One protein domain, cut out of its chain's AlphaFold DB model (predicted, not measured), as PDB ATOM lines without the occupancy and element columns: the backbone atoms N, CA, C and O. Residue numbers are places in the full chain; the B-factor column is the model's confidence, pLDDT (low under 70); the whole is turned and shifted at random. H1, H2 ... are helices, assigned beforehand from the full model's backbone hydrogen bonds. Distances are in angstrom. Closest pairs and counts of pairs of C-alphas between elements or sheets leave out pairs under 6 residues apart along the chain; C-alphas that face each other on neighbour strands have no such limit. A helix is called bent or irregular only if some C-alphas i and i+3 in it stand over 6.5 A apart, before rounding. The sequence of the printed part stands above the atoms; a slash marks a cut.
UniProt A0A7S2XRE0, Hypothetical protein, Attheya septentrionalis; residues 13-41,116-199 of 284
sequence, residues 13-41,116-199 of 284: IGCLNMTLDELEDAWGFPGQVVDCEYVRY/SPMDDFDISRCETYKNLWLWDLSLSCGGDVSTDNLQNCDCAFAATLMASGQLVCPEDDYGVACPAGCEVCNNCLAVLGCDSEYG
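This is residues 13 to 41 and 116 to 199 of the 284 residues of the protein "Hypothetical protein" of Attheya septentrionalis (UniProt A0A7S2XRE0). With little regular structure, this is mostly loops about a small core where H3 and H4 pack on H2; H1 lies at one end of the longest axis, and the loop after H3 reaches the other. The 113 printed residues include four named helices, H1 to H4 in order, and no named strand: all helix by class, but 39 residues. It is compact, radius of gyration of the C-alphas 13.9 A, spanning 43 by 32 by 23 A.

Start at H1, residues 20 to 26, close to but not clearly touching H2, residues 126 to 140; their closest C-alphas, Ala 26 and Leu 139, are 6.5 A apart. H2, with residues 133 to 136 alone, touches H3, residues 156 to 163; closest C-alphas Asp 136 and Ala 156, 6.6 A. H2 touches H4, residues 183 to 191, at a steep tilt of 47 degrees; closest C-alphas Lys 130 and Val 184, 6.1 A. Every O i to N i+4 pair is within hydrogen-bond range in H1, H3 and H4; 9 of 11 are in H2.

Find H1 beginning at C-alpha 20, (-18.309, -7.027, -18.971). H2 runs 20.1 A, irregular: C-alphas 128 and 131 are 7.5 A apart. H4 ends at C-alpha 191, (-2.149, 14.015, -20.038).

Residues 42 to 115 are not printed, leaving 13.9 A between C-alphas 41 and 116. Links H2 to H3 and H3 to H4 are long. Look for pLDDT under 70 in 40 residues, among them 142 to 152.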
ATOM      1  N   ILE A  13     -25.270   1.549 -25.217       42.66
ATOM      2  CA  ILE A  13     -23.867   1.568 -25.663       42.66
ATOM      3  C   ILE A  13     -23.041   2.351 -24.630       42.66
ATOM      4  O   ILE A  13     -22.697   3.516 -24.821       42.66
ATOM      5  N   GLY A  14     -22.757   1.705 -23.498       48.12
ATOM      6  CA  GLY A  14     -21.832   2.192 -22.471       48.12
ATOM      7  C   GLY A  14     -20.374   1.771 -22.717       48.12
ATOM      8  O   GLY A  14     -20.115   0.728 -23.315       48.12
ATOM      9  N   CYS A  15     -19.436   2.618 -22.265       55.97
ATOM     10  CA  CYS A  15     -17.970   2.458 -22.156       55.97
ATOM     11  C   CYS A  15     -17.244   1.574 -23.197       55.97
ATOM     12  O   CYS A  15     -16.407   0.762 -22.828       55.97
ATOM     13  N   LEU A  16     -17.470   1.824 -24.494       57.78
ATOM     14  CA  LEU A  16     -16.686   1.317 -25.646       57.78
ATOM     15  C   LEU A  16     -17.157   0.013 -26.297       57.78
ATOM     16  O   LEU A  16     -16.374  -0.632 -26.993       57.78
ATOM     17  N   ASN A  17     -18.449  -0.319 -26.199       66.31
ATOM     18  CA  ASN A  17     -19.041  -1.406 -26.998       66.31
ATOM     19  C   ASN A  17     -18.405  -2.784 -26.695       66.31
ATOM     20  O   ASN A  17     -18.302  -3.638 -27.576       66.31
ATOM     21  N   MET A  18     -17.949  -2.961 -25.452       65.81
ATOM     22  CA  MET A  18     -17.323  -4.173 -24.924       65.81
ATOM     23  C   MET A  18     -18.240  -4.829 -23.891       65.81
ATOM     24  O   MET A  18     -18.984  -4.159 -23.173       65.81
ATOM     25  N   THR A  19     -18.188  -6.153 -23.815       74.94
ATOM     26  CA  THR A  19     -18.869  -6.939 -22.780       74.94
ATOM     27  C   THR A  19     -18.182  -6.778 -21.420       74.94
ATOM     28  O   THR A  19     -17.014  -6.400 -21.350       74.94
ATOM     29  N   LEU A  20     -18.886  -7.093 -20.322       72.81
ATOM     30  CA  LEU A  20     -18.309  -7.027 -18.971       72.81
ATOM     31  C   LEU A  20     -17.032  -7.874 -18.854       72.81
ATOM     32  O   LEU A  20     -16.045  -7.402 -18.310       72.81
ATOM     33  N   ASP A  21     -17.023  -9.079 -19.427       75.94
ATOM     34  CA  ASP A  21     -15.852  -9.964 -19.403       75.94
ATOM     35  C   ASP A  21     -14.649  -9.355 -20.155       75.94
ATOM     36  O   ASP A  21     -13.510  -9.472 -19.710       75.94
ATOM     37  N   GLU A  22     -14.889  -8.671 -21.280       78.75
ATOM     38  CA  GLU A  22     -13.845  -7.959 -22.038       78.75
ATOM     39  C   GLU A  22     -13.323  -6.737 -21.276       78.75
ATOM     40  O   GLU A  22     -12.127  -6.452 -21.303       78.75
ATOM     41  N   LEU A  23     -14.209  -6.035 -20.572       76.69
ATOM     42  CA  LEU A  23     -13.863  -4.911 -19.708       76.69
ATOM     43  C   LEU A  23     -13.016  -5.366 -18.512       76.69
ATOM     44  O   LEU A  23     -12.028  -4.711 -18.184       76.69
ATOM     45  N   GLU A  24     -13.354  -6.498 -17.889       81.12
ATOM     46  CA  GLU A  24     -12.561  -7.075 -16.800       81.12
ATOM     47  C   GLU A  24     -11.169  -7.524 -17.267       81.12
ATOM     48  O   GLU A  24     -10.188  -7.278 -16.564       81.12
ATOM     49  N   ASP A  25     -11.057  -8.131 -18.455       81.31
ATOM     50  CA  ASP A  25      -9.769  -8.556 -19.030       81.31
ATOM     51  C   ASP A  25      -8.892  -7.360 -19.438       81.31
ATOM     52  O   ASP A  25      -7.666  -7.396 -19.316       81.31
ATOM     53  N   ALA A  26      -9.517  -6.265 -19.878       78.38
ATOM     54  CA  ALA A  26      -8.826  -5.044 -20.278       78.38
ATOM     55  C   ALA A  26      -8.492  -4.100 -19.104       78.38
ATOM     56  O   ALA A  26      -7.762  -3.120 -19.283       78.38
ATOM     57  N   TRP A  27      -8.996  -4.370 -17.897       79.75
ATOM     58  CA  TRP A  27      -8.774  -3.519 -16.731       79.75
ATOM     59  C   TRP A  27      -7.358  -3.673 -16.160       79.75
ATOM     60  O   TRP A  27      -7.045  -4.597 -15.410       79.75
ATOM     61  N   GLY A  28      -6.489  -2.713 -16.484       71.44
ATOM     62  CA  GLY A  28      -5.089  -2.696 -16.043       71.44
ATOM     63  C   GLY A  28      -4.823  -2.057 -14.674       71.44
ATOM     64  O   GLY A  28      -3.672  -2.019 -14.235       71.44
ATOM     65  N   PHE A  29      -5.838  -1.516 -13.992       72.62
ATOM     66  CA  PHE A  29      -5.638  -0.788 -12.735       72.62
ATOM     67  C   PHE A  29      -5.716  -1.688 -11.493       72.62
ATOM     68  O   PHE A  29      -6.499  -2.638 -11.444       72.62
ATOM     69  N   PRO A  30      -4.971  -1.362 -10.418       68.31
ATOM     70  CA  PRO A  30      -5.104  -2.066  -9.152       68.31
ATOM     71  C   PRO A  30      -6.469  -1.775  -8.518       68.31
ATOM     72  O   PRO A  30      -6.772  -0.636  -8.168       68.31
ATOM     73  N   GLY A  31      -7.276  -2.813  -8.309       75.75
ATOM     74  CA  GLY A  31      -8.573  -2.696  -7.646       75.75
ATOM     75  C   GLY A  31      -9.649  -3.537  -8.315       75.75
ATOM     76  O   GLY A  31      -9.358  -4.365  -9.172       75.75
ATOM     77  N   GLN A  32     -10.891  -3.333  -7.881       75.00
ATOM     78  CA  GLN A  32     -12.055  -3.883  -8.564       75.00
ATOM     79  C   GLN A  32     -12.385  -3.001  -9.771       75.00
ATOM     80  O   GLN A  32     -12.264  -1.777  -9.694       75.00
ATOM     81  N   VAL A  33     -12.796  -3.646 -10.859       76.88
ATOM     82  CA  VAL A  33     -13.350  -2.997 -12.047       76.88
ATOM     83  C   VAL A  33     -14.527  -2.126 -11.628       76.88
ATOM     84  O   VAL A  33     -15.357  -2.542 -10.818       76.88
ATOM     85  N   VAL A  34     -14.557  -0.894 -12.124       77.94
ATOM     86  CA  VAL A  34     -15.636   0.042 -11.813       77.94
ATOM     87  C   VAL A  34     -16.816  -0.259 -12.725       77.94
ATOM     88  O   VAL A  34     -16.626  -0.448 -13.926       77.94
ATOM     89  N   ASP A  35     -18.026  -0.282 -12.164       70.94
ATOM     90  CA  ASP A  35     -19.236  -0.487 -12.954       70.94
ATOM     91  C   ASP A  35     -19.343   0.572 -14.060       70.94
ATOM     92  O   ASP A  35     -19.175   1.776 -13.831       70.94
ATOM     93  N   CYS A  36     -19.659   0.114 -15.273       66.19
ATOM     94  CA  CYS A  36     -20.013   0.958 -16.416       66.19
ATOM     95  C   CYS A  36     -21.429   1.526 -16.263       66.19
ATOM     96  O   CYS A  36     -22.253   1.434 -17.173       66.19
ATOM     97  N   GLU A  37     -21.730   2.085 -15.096       63.25
ATOM     98  CA  GLU A  37     -23.005   2.724 -14.820       63.25
ATOM     99  C   GLU A  37     -22.854   4.233 -15.010       63.25
ATOM    100  O   GLU A  37     -22.044   4.892 -14.350       63.25
ATOM    101  N   TYR A  38     -23.626   4.773 -15.951       59.84
ATOM    102  CA  TYR A  38     -23.820   6.208 -16.064       59.84
ATOM    103  C   TYR A  38     -24.873   6.618 -15.044       59.84
ATOM    104  O   TYR A  38     -26.049   6.262 -15.163       59.84
ATOM    105  N   VAL A  39     -24.444   7.337 -14.011       58.94
ATOM    106  CA  VAL A  39     -25.362   7.849 -12.998       58.94
ATOM    107  C   VAL A  39     -26.023   9.097 -13.558       58.94
ATOM    108  O   VAL A  39     -25.451  10.187 -13.520       58.94
ATOM    109  N   ARG A  40     -27.246   8.928 -14.060       57.09
ATOM    110  CA  ARG A  40     -28.118  10.056 -14.366       57.09
ATOM    111  C   ARG A  40     -28.544  10.709 -13.059       57.09
ATOM    112  O   ARG A  40     -29.182  10.067 -12.223       57.09
ATOM    113  N   TYR A  41     -28.205  11.980 -12.889       59.09
ATOM    114  CA  TYR A  41     -28.876  12.792 -11.886       59.09
ATOM    115  C   TYR A  41     -30.162  13.293 -12.531       59.09
ATOM    116  O   TYR A  41     -30.096  13.752 -13.668       59.09
ATOM    117  N   SER A 116     -27.886  10.258 -25.078       59.22
ATOM    118  CA  SER A 116     -26.479  10.458 -25.401       59.22
ATOM    119  C   SER A 116     -25.743  10.852 -24.117       59.22
ATOM    120  O   SER A 116     -26.133  11.833 -23.486       59.22
ATOM    121  N   PRO A 117     -24.651  10.171 -23.728       62.31
ATOM    122  CA  PRO A 117     -23.852  10.540 -22.553       62.31
ATOM    123  C   PRO A 117     -23.291  11.972 -22.599       62.31
ATOM    124  O   PRO A 117     -22.804  12.478 -21.592       62.31
ATOM    125  N   MET A 118     -23.320  12.600 -23.780       62.81
ATOM    126  CA  MET A 118     -22.926  13.992 -23.991       62.81
ATOM    127  C   MET A 118     -23.992  15.001 -23.542       62.81
ATOM    128  O   MET A 118     -23.627  16.136 -23.255       62.81
ATOM    129  N   ASP A 119     -25.270  14.615 -23.489       65.81
ATOM    130  CA  ASP A 119     -26.372  15.550 -23.219       65.81
ATOM    131  C   ASP A 119     -26.508  15.856 -21.715       65.81
ATOM    132  O   ASP A 119     -26.788  16.993 -21.354       65.81
ATOM    133  N   ASP A 120     -26.200  14.887 -20.845       68.25
ATOM    134  CA  ASP A 120     -26.179  15.039 -19.375       68.25
ATOM    135  C   ASP A 120     -24.736  15.267 -18.837       68.25
ATOM    136  O   ASP A 120     -24.442  15.098 -17.645       68.25
ATOM    137  N   PHE A 121     -23.772  15.613 -19.704       72.75
ATOM    138  CA  PHE A 121     -22.386  15.837 -19.281       72.75
ATOM    139  C   PHE A 121     -22.235  17.166 -18.521       72.75
ATOM    140  O   PHE A 121     -22.038  18.232 -19.100       72.75
ATOM    141  N   ASP A 122     -22.255  17.085 -17.190       80.00
ATOM    142  CA  ASP A 122     -21.922  18.197 -16.299       80.00
ATOM    143  C   ASP A 122     -20.490  18.054 -15.757       80.00
ATOM    144  O   ASP A 122     -20.223  17.290 -14.824       80.00
ATOM    145  N   ILE A 123     -19.561  18.836 -16.315       81.00
ATOM    146  CA  ILE A 123     -18.158  18.887 -15.872       81.00
ATOM    147  C   ILE A 123     -18.022  19.309 -14.399       81.00
ATOM    148  O   ILE A 123     -17.041  18.955 -13.752       81.00
ATOM    149  N   SER A 124     -18.996  20.027 -13.827       82.12
ATOM    150  CA  SER A 124     -18.956  20.439 -12.419       82.12
ATOM    151  C   SER A 124     -19.190  19.270 -11.453       82.12
ATOM    152  O   SER A 124     -18.778  19.328 -10.289       82.12
ATOM    153  N   ARG A 125     -19.780  18.167 -11.934       82.94
ATOM    154  CA  ARG A 125     -20.093  16.970 -11.150       82.94
ATOM    155  C   ARG A 125     -19.180  15.815 -11.553       82.94
ATOM    156  O   ARG A 125     -19.533  14.997 -12.385       82.94
ATOM    157  N   CYS A 126     -18.034  15.678 -10.880       84.88
ATOM    158  CA  CYS A 126     -17.057  14.608 -11.145       84.88
ATOM    159  C   CYS A 126     -17.674  13.209 -11.326       84.88
ATOM    160  O   CYS A 126     -17.246  12.445 -12.183       84.88
ATOM    161  N   GLU A 127     -18.673  12.861 -10.513       81.69
ATOM    162  CA  GLU A 127     -19.262  11.519 -10.501       81.69
ATOM    163  C   GLU A 127     -20.001  11.152 -11.801       81.69
ATOM    164  O   GLU A 127     -20.125   9.964 -12.081       81.69
ATOM    165  N   THR A 128     -20.444  12.117 -12.619       77.75
ATOM    166  CA  THR A 128     -21.157  11.822 -13.882       77.75
ATOM    167  C   THR A 128     -20.226  11.276 -14.965       77.75
ATOM    168  O   THR A 128     -20.655  10.513 -15.825       77.75
ATOM    169  N   TYR A 129     -18.935  11.616 -14.913       79.75
ATOM    170  CA  TYR A 129     -17.971  11.281 -15.969       79.75
ATOM    171  C   TYR A 129     -16.712  10.563 -15.483       79.75
ATOM    172  O   TYR A 129     -15.952  10.025 -16.289       79.75
ATOM    173  N   LYS A 130     -16.481  10.513 -14.170       83.69
ATOM    174  CA  LYS A 130     -15.328   9.851 -13.547       83.69
ATOM    175  C   LYS A 130     -15.160   8.406 -14.003       83.69
ATOM    176  O   LYS A 130     -14.036   8.012 -14.293       83.69
ATOM    177  N   ASN A 131     -16.243   7.633 -14.083       80.75
ATOM    178  CA  ASN A 131     -16.171   6.230 -14.498       80.75
ATOM    179  C   ASN A 131     -15.804   6.113 -15.980       80.75
ATOM    180  O   ASN A 131     -14.925   5.333 -16.329       80.75
ATOM    181  N   LEU A 132     -16.395   6.948 -16.838       80.69
ATOM    182  CA  LEU A 132     -16.095   6.975 -18.269       80.69
ATOM    183  C   LEU A 132     -14.624   7.333 -18.531       80.69
ATOM    184  O   LEU A 132     -13.943   6.672 -19.306       80.69
ATOM    185  N   TRP A 133     -14.104   8.345 -17.837       83.50
ATOM    186  CA  TRP A 133     -12.712   8.771 -18.005       83.50
ATOM    187  C   TRP A 133     -11.723   7.790 -17.366       83.50
ATOM    188  O   TRP A 133     -10.600   7.653 -17.844       83.50
ATOM    189  N   LEU A 134     -12.122   7.080 -16.305       82.56
ATOM    190  CA  LEU A 134     -11.340   5.962 -15.769       82.56
ATOM    191  C   LEU A 134     -11.202   4.837 -16.792       82.56
ATOM    192  O   LEU A 134     -10.121   4.262 -16.885       82.56
ATOM    193  N   TRP A 135     -12.252   4.561 -17.566       79.44
ATOM    194  CA  TRP A 135     -12.217   3.582 -18.651       79.44
ATOM    195  C   TRP A 135     -11.337   4.023 -19.820       79.44
ATOM    196  O   TRP A 135     -10.511   3.242 -20.294       79.44
ATOM    197  N   ASP A 136     -11.432   5.287 -20.238       80.12
ATOM    198  CA  ASP A 136     -10.519   5.851 -21.241       80.12
ATOM    199  C   ASP A 136      -9.058   5.700 -20.807       80.12
ATOM    200  O   ASP A 136      -8.206   5.255 -21.580       80.12
ATOM    201  N   LEU A 137      -8.770   6.003 -19.540       79.31
ATOM    202  CA  LEU A 137      -7.445   5.805 -18.967       79.31
ATOM    203  C   LEU A 137      -7.067   4.322 -18.912       79.31
ATOM    204  O   LEU A 137      -5.945   3.977 -19.260       79.31
ATOM    205  N   SER A 138      -7.963   3.421 -18.508       79.88
ATOM    206  CA  SER A 138      -7.604   2.006 -18.326       79.88
ATOM    207  C   SER A 138      -7.267   1.324 -19.638       79.88
ATOM    208  O   SER A 138      -6.407   0.450 -19.672       79.88
ATOM    209  N   LEU A 139      -7.934   1.736 -20.713       79.19
ATOM    210  CA  LEU A 139      -7.792   1.133 -22.031       79.19
ATOM    211  C   LEU A 139      -6.654   1.756 -22.840       79.19
ATOM    212  O   LEU A 139      -6.048   1.080 -23.671       79.19
ATOM    213  N   SER A 140      -6.336   3.025 -22.590       79.50
ATOM    214  CA  SER A 140      -5.227   3.713 -23.255       79.50
ATOM    215  C   SER A 140      -3.886   3.511 -22.547       79.50
ATOM    216  O   SER A 140      -2.852   3.369 -23.205       79.50
ATOM    217  N   CYS A 141      -3.879   3.463 -21.212       75.56
ATOM    218  CA  CYS A 141      -2.682   3.221 -20.425       75.56
ATOM    219  C   CYS A 141      -2.323   1.729 -20.502       75.56
ATOM    220  O   CYS A 141      -2.784   0.917 -19.702       75.56
ATOM    221  N   GLY A 142      -1.483   1.338 -21.462       61.03
ATOM    222  CA  GLY A 142      -1.081  -0.061 -21.618       61.03
ATOM    223  C   GLY A 142      -0.430  -0.648 -20.355       61.03
ATOM    224  O   GLY A 142       0.712  -0.317 -20.059       61.03
ATOM    225  N   GLY A 143      -1.152  -1.531 -19.653       56.62
ATOM    226  CA  GLY A 143      -0.701  -2.582 -18.718       56.62
ATOM    227  C   GLY A 143       0.101  -2.208 -17.461       56.62
ATOM    228  O   GLY A 143       0.079  -2.967 -16.499       56.62
ATOM    229  N   ASP A 144       0.806  -1.078 -17.439       56.19
ATOM    230  CA  ASP A 144       1.719  -0.686 -16.360       56.19
ATOM    231  C   ASP A 144       1.334   0.701 -15.826       56.19
ATOM    232  O   ASP A 144       2.104   1.670 -15.833       56.19
ATOM    233  N   VAL A 145       0.071   0.813 -15.403       57.19
ATOM    234  CA  VAL A 145      -0.509   2.072 -14.935       57.19
ATOM    235  C   VAL A 145      -0.135   2.306 -13.480       57.19
ATOM    236  O   VAL A 145      -0.854   1.984 -12.536       57.19
ATOM    237  N   SER A 146       1.039   2.889 -13.288       58.31
ATOM    238  CA  SER A 146       1.363   3.579 -12.044       58.31
ATOM    239  C   SER A 146       0.828   5.006 -12.145       58.31
ATOM    240  O   SER A 146       0.977   5.651 -13.181       58.31
ATOM    241  N   THR A 147       0.245   5.532 -11.064       53.50
ATOM    242  CA  THR A 147      -0.231   6.931 -10.961       53.50
ATOM    243  C   THR A 147       0.845   7.976 -11.280       53.50
ATOM    244  O   THR A 147       0.537   9.150 -11.448       53.50
ATOM    245  N   ASP A 148       2.101   7.543 -11.377       55.06
ATOM    246  CA  ASP A 148       3.269   8.365 -11.670       55.06
ATOM    247  C   ASP A 148       3.665   8.349 -13.165       55.06
ATOM    248  O   ASP A 148       4.465   9.181 -13.585       55.06
ATOM    249  N   ASN A 149       3.115   7.435 -13.979       59.72
ATOM    250  CA  ASN A 149       3.469   7.236 -15.393       59.72
ATOM    251  C   ASN A 149       2.251   7.335 -16.331       59.72
ATOM    252  O   ASN A 149       2.068   6.501 -17.213       59.72
ATOM    253  N   LEU A 150       1.448   8.395 -16.205       66.81
ATOM    254  CA  LEU A 150       0.350   8.654 -17.150       66.81
ATOM    255  C   LEU A 150       0.812   9.175 -18.529       66.81
ATOM    256  O   LEU A 150      -0.009   9.469 -19.387       66.81
ATOM    257  N   GLN A 151       2.120   9.285 -18.779       62.03
ATOM    258  CA  GLN A 151       2.660   9.931 -19.988       62.03
ATOM    259  C   GLN A 151       2.330   9.217 -21.308       62.03
ATOM    260  O   GLN A 151       2.463   9.827 -22.363       62.03
ATOM    261  N   ASN A 152       1.921   7.949 -21.255       68.50
ATOM    262  CA  ASN A 152       1.541   7.164 -22.434       68.50
ATOM    263  C   ASN A 152       0.041   6.839 -22.468       68.50
ATOM    264  O   ASN A 152      -0.374   5.960 -23.217       68.50
ATOM    265  N   CYS A 153      -0.745   7.495 -21.622       81.56
ATOM    266  CA  CYS A 153      -2.188   7.340 -21.586       81.56
ATOM    267  C   CYS A 153      -2.849   8.318 -22.552       81.56
ATOM    268  O   CYS A 153      -2.263   9.337 -22.910       81.56
ATOM    269  N   ASP A 154      -4.079   8.018 -22.940       81.56
ATOM    270  CA  ASP A 154      -4.904   8.862 -23.791       81.56
ATOM    271  C   ASP A 154      -6.278   9.047 -23.140       81.56
ATOM    272  O   ASP A 154      -6.903   8.096 -22.676       81.56
ATOM    273  N   CYS A 155      -6.749  10.287 -23.094       85.00
ATOM    274  CA  CYS A 155      -8.084  10.610 -22.603       85.00
ATOM    275  C   CYS A 155      -8.926  11.094 -23.777       85.00
ATOM    276  O   CYS A 155      -9.172  12.292 -23.919       85.00
ATOM    277  N   ALA A 156      -9.342  10.160 -24.633       83.06
ATOM    278  CA  ALA A 156     -10.015  10.454 -25.895       83.06
ATOM    279  C   ALA A 156     -11.306  11.270 -25.707       83.06
ATOM    280  O   ALA A 156     -11.573  12.211 -26.465       83.06
ATOM    281  N   PHE A 157     -12.094  10.965 -24.676       79.75
ATOM    282  CA  PHE A 157     -13.318  11.700 -24.381       79.75
ATOM    283  C   PHE A 157     -13.020  13.115 -23.877       79.75
ATOM    284  O   PHE A 157     -13.580  14.085 -24.389       79.75
ATOM    285  N   ALA A 158     -12.072  13.267 -22.948       82.75
ATOM    286  CA  ALA A 158     -11.643  14.587 -22.476       82.75
ATOM    287  C   ALA A 158     -11.031  15.434 -23.611       82.75
ATOM    288  O   ALA A 158     -11.315  16.626 -23.711       82.75
ATOM    289  N   ALA A 159     -10.268  14.819 -24.521       81.69
ATOM    290  CA  ALA A 159      -9.737  15.477 -25.714       81.69
ATOM    291  C   ALA A 159     -10.858  15.978 -26.637       81.69
ATOM    292  O   ALA A 159     -10.781  17.084 -27.173       81.69
ATOM    293  N   THR A 160     -11.924  15.188 -26.788       82.19
ATOM    294  CA  THR A 160     -13.110  15.566 -27.569       82.19
ATOM    295  C   THR A 160     -13.831  16.763 -26.943       82.19
ATOM    296  O   THR A 160     -14.205  17.690 -27.661       82.19
ATOM    297  N   LEU A 161     -13.958  16.794 -25.613       82.12
ATOM    298  CA  LEU A 161     -14.548  17.920 -24.880       82.12
ATOM    299  C   LEU A 161     -13.696  19.193 -24.946       82.12
ATOM    300  O   LEU A 161     -14.235  20.298 -25.014       82.12
ATOM    301  N   MET A 162     -12.368  19.058 -24.968       79.31
ATOM    302  CA  MET A 162     -11.482  20.196 -25.226       79.31
ATOM    303  C   MET A 162     -11.634  20.716 -26.656       79.31
ATOM    304  O   MET A 162     -11.693  21.923 -26.875       79.31
ATOM    305  N   ALA A 163     -11.747  19.817 -27.636       79.12
ATOM    306  CA  ALA A 163     -11.936  20.190 -29.034       79.12
ATOM    307  C   ALA A 163     -13.289  20.880 -29.291       79.12
ATOM    308  O   ALA A 163     -13.370  21.748 -30.162       79.12
ATOM    309  N   SER A 164     -14.337  20.527 -28.537       81.00
ATOM    310  CA  SER A 164     -15.643  21.197 -28.592       81.00
ATOM    311  C   SER A 164     -15.703  22.499 -27.782       81.00
ATOM    312  O   SER A 164     -16.686  23.231 -27.888       81.00
ATOM    313  N   GLY A 165     -14.663  22.811 -27.000       78.31
ATOM    314  CA  GLY A 165     -14.601  23.991 -26.135       78.31
ATOM    315  C   GLY A 165     -15.446  23.886 -24.861       78.31
ATOM    316  O   GLY A 165     -15.618  24.887 -24.171       78.31
ATOM    317  N   GLN A 166     -15.974  22.701 -24.542       79.00
ATOM    318  CA  GLN A 166     -16.722  22.449 -23.304       79.00
ATOM    319  C   GLN A 166     -15.798  22.236 -22.097       79.00
ATOM    320  O   GLN A 166     -16.194  22.470 -20.958       79.00
ATOM    321  N   LEU A 167     -14.559  21.815 -22.353       80.25
ATOM    322  CA  LEU A 167     -13.504  21.671 -21.361       80.25
ATOM    323  C   LEU A 167     -12.341  22.589 -21.732       80.25
ATOM    324  O   LEU A 167     -11.896  22.603 -22.878       80.25
ATOM    325  N   VAL A 168     -11.833  23.351 -20.770       82.00
ATOM    326  CA  VAL A 168     -10.728  24.287 -20.999       82.00
ATOM    327  C   VAL A 168      -9.686  24.101 -19.903       82.00
ATOM    328  O   VAL A 168     -10.024  23.763 -18.765       82.00
ATOM    329  N   CYS A 169      -8.410  24.295 -20.240       82.56
ATOM    330  CA  CYS A 169      -7.355  24.271 -19.239       82.56
ATOM    331  C   CYS A 169      -7.588  25.388 -18.201       82.56
ATOM    332  O   CYS A 169      -8.004  26.490 -18.556       82.56
ATOM    333  N   PRO A 170      -7.263  25.153 -16.919       71.94
ATOM    334  CA  PRO A 170      -7.481  26.122 -15.843       71.94
ATOM    335  C   PRO A 170      -6.646  27.412 -15.953       71.94
ATOM    336  O   PRO A 170      -6.798  28.296 -15.117       71.94
ATOM    337  N   GLU A 171      -5.748  27.525 -16.937       67.62
ATOM    338  CA  GLU A 171      -5.003  28.761 -17.219       67.62
ATOM    339  C   GLU A 171      -5.867  29.828 -17.907       67.62
ATOM    340  O   GLU A 171      -5.552  31.018 -17.842       67.62
ATOM    341  N   ASP A 172      -6.971  29.416 -18.528       62.12
ATOM    342  CA  ASP A 172      -7.898  30.317 -19.189       62.12
ATOM    343  C   ASP A 172      -8.990  30.739 -18.192       62.12
ATOM    344  O   ASP A 172      -9.865  29.951 -17.835       62.12
ATOM    345  N   ASP A 173      -8.965  32.006 -17.762       57.12
ATOM    346  CA  ASP A 173      -9.870  32.638 -16.769       57.12
ATOM    347  C   ASP A 173     -11.390  32.507 -17.057       57.12
ATOM    348  O   ASP A 173     -12.221  32.975 -16.279       57.12
ATOM    349  N   TYR A 174     -11.777  31.892 -18.176       57.19
ATOM    350  CA  TYR A 174     -13.157  31.775 -18.652       57.19
ATOM    351  C   TYR A 174     -13.610  30.319 -18.864       57.19
ATOM    352  O   TYR A 174     -14.694  30.089 -19.398       57.19
ATOM    353  N   GLY A 175     -12.790  29.343 -18.466       61.81
ATOM    354  CA  GLY A 175     -13.059  27.916 -18.624       61.81
ATOM    355  C   GLY A 175     -13.793  27.278 -17.448       61.81
ATOM    356  O   GLY A 175     -13.579  27.646 -16.290       61.81
ATOM    357  N   VAL A 176     -14.618  26.262 -17.721       66.88
ATOM    358  CA  VAL A 176     -15.175  25.423 -16.654       66.88
ATOM    359  C   VAL A 176     -14.093  24.455 -16.159       66.88
ATOM    360  O   VAL A 176     -13.752  23.470 -16.810       66.88
ATOM    361  N   ALA A 177     -13.524  24.819 -15.006       75.38
ATOM    362  CA  ALA A 177     -12.581  24.063 -14.183       75.38
ATOM    363  C   ALA A 177     -12.999  22.603 -13.918       75.38
ATOM    364  O   ALA A 177     -14.173  22.354 -13.644       75.38
ATOM    365  N   CYS A 178     -12.041  21.672 -13.804       83.44
ATOM    366  CA  CYS A 178     -12.281  20.430 -13.067       83.44
ATOM    367  C   CYS A 178     -12.722  20.759 -11.624       83.44
ATOM    368  O   CYS A 178     -12.060  21.558 -10.949       83.44
ATOM    369  N   PRO A 179     -13.779  20.122 -11.100       83.56
ATOM    370  CA  PRO A 179     -14.237  20.340  -9.740       83.56
ATOM    371  C   PRO A 179     -13.188  19.869  -8.731       83.56
ATOM    372  O   PRO A 179     -12.416  18.925  -8.959       83.56
ATOM    373  N   ALA A 180     -13.159  20.535  -7.576       78.94
ATOM    374  CA  ALA A 180     -12.220  20.208  -6.513       78.94
ATOM    375  C   ALA A 180     -12.415  18.753  -6.046       78.94
ATOM    376  O   ALA A 180     -13.520  18.339  -5.711       78.94
ATOM    377  N   GLY A 181     -11.323  17.984  -6.000       79.19
ATOM    378  CA  GLY A 181     -11.349  16.575  -5.588       79.19
ATOM    379  C   GLY A 181     -11.572  15.569  -6.722       79.19
ATOM    380  O   GLY A 181     -11.523  14.369  -6.464       79.19
ATOM    381  N   CYS A 182     -11.737  16.015  -7.971       85.06
ATOM    382  CA  CYS A 182     -11.839  15.111  -9.113       85.06
ATOM    383  C   CYS A 182     -10.459  14.731  -9.664       85.06
ATOM    384  O   CYS A 182      -9.895  15.401 -10.529       85.06
ATOM    385  N   GLU A 183      -9.878  13.656  -9.137       85.06
ATOM    386  CA  GLU A 183      -8.529  13.211  -9.516       85.06
ATOM    387  C   GLU A 183      -8.444  12.773 -10.976       85.06
ATOM    388  O   GLU A 183      -7.496  13.124 -11.669       85.06
ATOM    389  N   VAL A 184      -9.469  12.066 -11.453       84.31
ATOM    390  CA  VAL A 184      -9.551  11.566 -12.830       84.31
ATOM    391  C   VAL A 184      -9.555  12.722 -13.827       84.31
ATOM    392  O   VAL A 184      -8.840  12.681 -14.824       84.31
ATOM    393  N   CYS A 185     -10.276  13.799 -13.501       86.25
ATOM    394  CA  CYS A 185     -10.326  14.992 -14.335       86.25
ATOM    395  C   CYS A 185      -8.957  15.666 -14.451       86.25
ATOM    396  O   CYS A 185      -8.458  15.896 -15.550       86.25
ATOM    397  N   ASN A 186      -8.309  15.900 -13.307       84.44
ATOM    398  CA  ASN A 186      -6.980  16.508 -13.264       84.44
ATOM    399  C   ASN A 186      -5.925  15.647 -13.970       84.44
ATOM    400  O   ASN A 186      -5.057  16.180 -14.655       84.44
ATOM    401  N   ASN A 187      -6.009  14.324 -13.825       83.88
ATOM    402  CA  ASN A 187      -5.106  13.387 -14.484       83.88
ATOM    403  C   ASN A 187      -5.257  13.442 -16.008       83.88
ATOM    404  O   ASN A 187      -4.252  13.548 -16.705       83.88
ATOM    405  N   CYS A 188      -6.487  13.438 -16.527       84.75
ATOM    406  CA  CYS A 188      -6.714  13.562 -17.965       84.75
ATOM    407  C   CYS A 188      -6.274  14.917 -18.520       84.75
ATOM    408  O   CYS A 188      -5.623  14.964 -19.559       84.75
ATOM    409  N   LEU A 189      -6.545  16.016 -17.813       84.38
ATOM    410  CA  LEU A 189      -6.048  17.329 -18.225       84.38
ATOM    411  C   LEU A 189      -4.514  17.394 -18.239       84.38
ATOM    412  O   LEU A 189      -3.937  17.975 -19.156       84.38
ATOM    413  N   ALA A 190      -3.846  16.763 -17.271       82.38
ATOM    414  CA  ALA A 190      -2.387  16.685 -17.247       82.38
ATOM    415  C   ALA A 190      -1.833  15.889 -18.442       82.38
ATOM    416  O   ALA A 190      -0.831  16.291 -19.031       82.38
ATOM    417  N   VAL A 191      -2.496  14.796 -18.836       83.25
ATOM    418  CA  VAL A 191      -2.149  14.015 -20.038       83.25
ATOM    419  C   VAL A 191      -2.310  14.849 -21.312       83.25
ATOM    420  O   VAL A 191      -1.463  14.787 -22.200       83.25
ATOM    421  N   LEU A 192      -3.353  15.679 -21.380       84.69
ATOM    422  CA  LEU A 192      -3.635  16.561 -22.518       84.69
ATOM    423  C   LEU A 192      -2.745  17.816 -22.567       84.69
ATOM    424  O   LEU A 192      -2.851  18.605 -23.506       84.69
ATOM    425  N   GLY A 193      -1.839  17.991 -21.600       81.88
ATOM    426  CA  GLY A 193      -0.877  19.092 -21.577       81.88
ATOM    427  C   GLY A 193      -1.378  20.369 -20.903       81.88
ATOM    428  O   GLY A 193      -0.761  21.416 -21.073       81.88
ATOM    429  N   CYS A 194      -2.461  20.305 -20.123       79.38
ATOM    430  CA  CYS A 194      -2.794  21.380 -19.194       79.38
ATOM    431  C   CYS A 194      -1.836  21.297 -17.991       79.38
ATOM    432  O   CYS A 194      -2.091  20.579 -17.018       79.38
ATOM    433  N   ASP A 195      -0.713  22.010 -18.060       65.19
ATOM    434  CA  ASP A 195       0.250  22.094 -16.962       65.19
ATOM    435  C   ASP A 195      -0.375  22.854 -15.781       65.19
ATOM    436  O   ASP A 195      -0.418  24.077 -15.712       65.19
ATOM    437  N   SER A 196      -0.910  22.111 -14.813       54.19
ATOM    438  CA  SER A 196      -1.492  22.693 -13.605       54.19
ATOM    439  C   SER A 196      -0.404  23.197 -12.644       54.19
ATOM    440  O   SER A 196      -0.089  22.563 -11.636       54.19
ATOM    441  N   GLU A 197       0.126  24.404 -12.860       48.16
ATOM    442  CA  GLU A 197       0.919  25.088 -11.817       48.16
ATOM    443  C   GLU A 197       0.103  25.363 -10.525       48.16
ATOM    444  O   GLU A 197       0.670  25.708  -9.487       48.16
ATOM    445  N   TYR A 198      -1.210  25.094 -10.514       43.22
ATOM    446  CA  TYR A 198      -2.102  25.266  -9.359       43.22
ATOM    447  C   TYR A 198      -2.464  23.980  -8.581       43.22
ATOM    448  O   TYR A 198      -3.297  24.018  -7.676       43.22
ATOM    449  N   GLY A 199      -1.794  22.849  -8.834       39.53
ATOM    450  CA  GLY A 199      -2.001  21.584  -8.103       39.53
ATOM    451  C   GLY A 199      -1.184  21.390  -6.812       39.53
ATOM    452  O   GLY A 199      -1.255  20.329  -6.185       39.53
TER     453      GLY A 199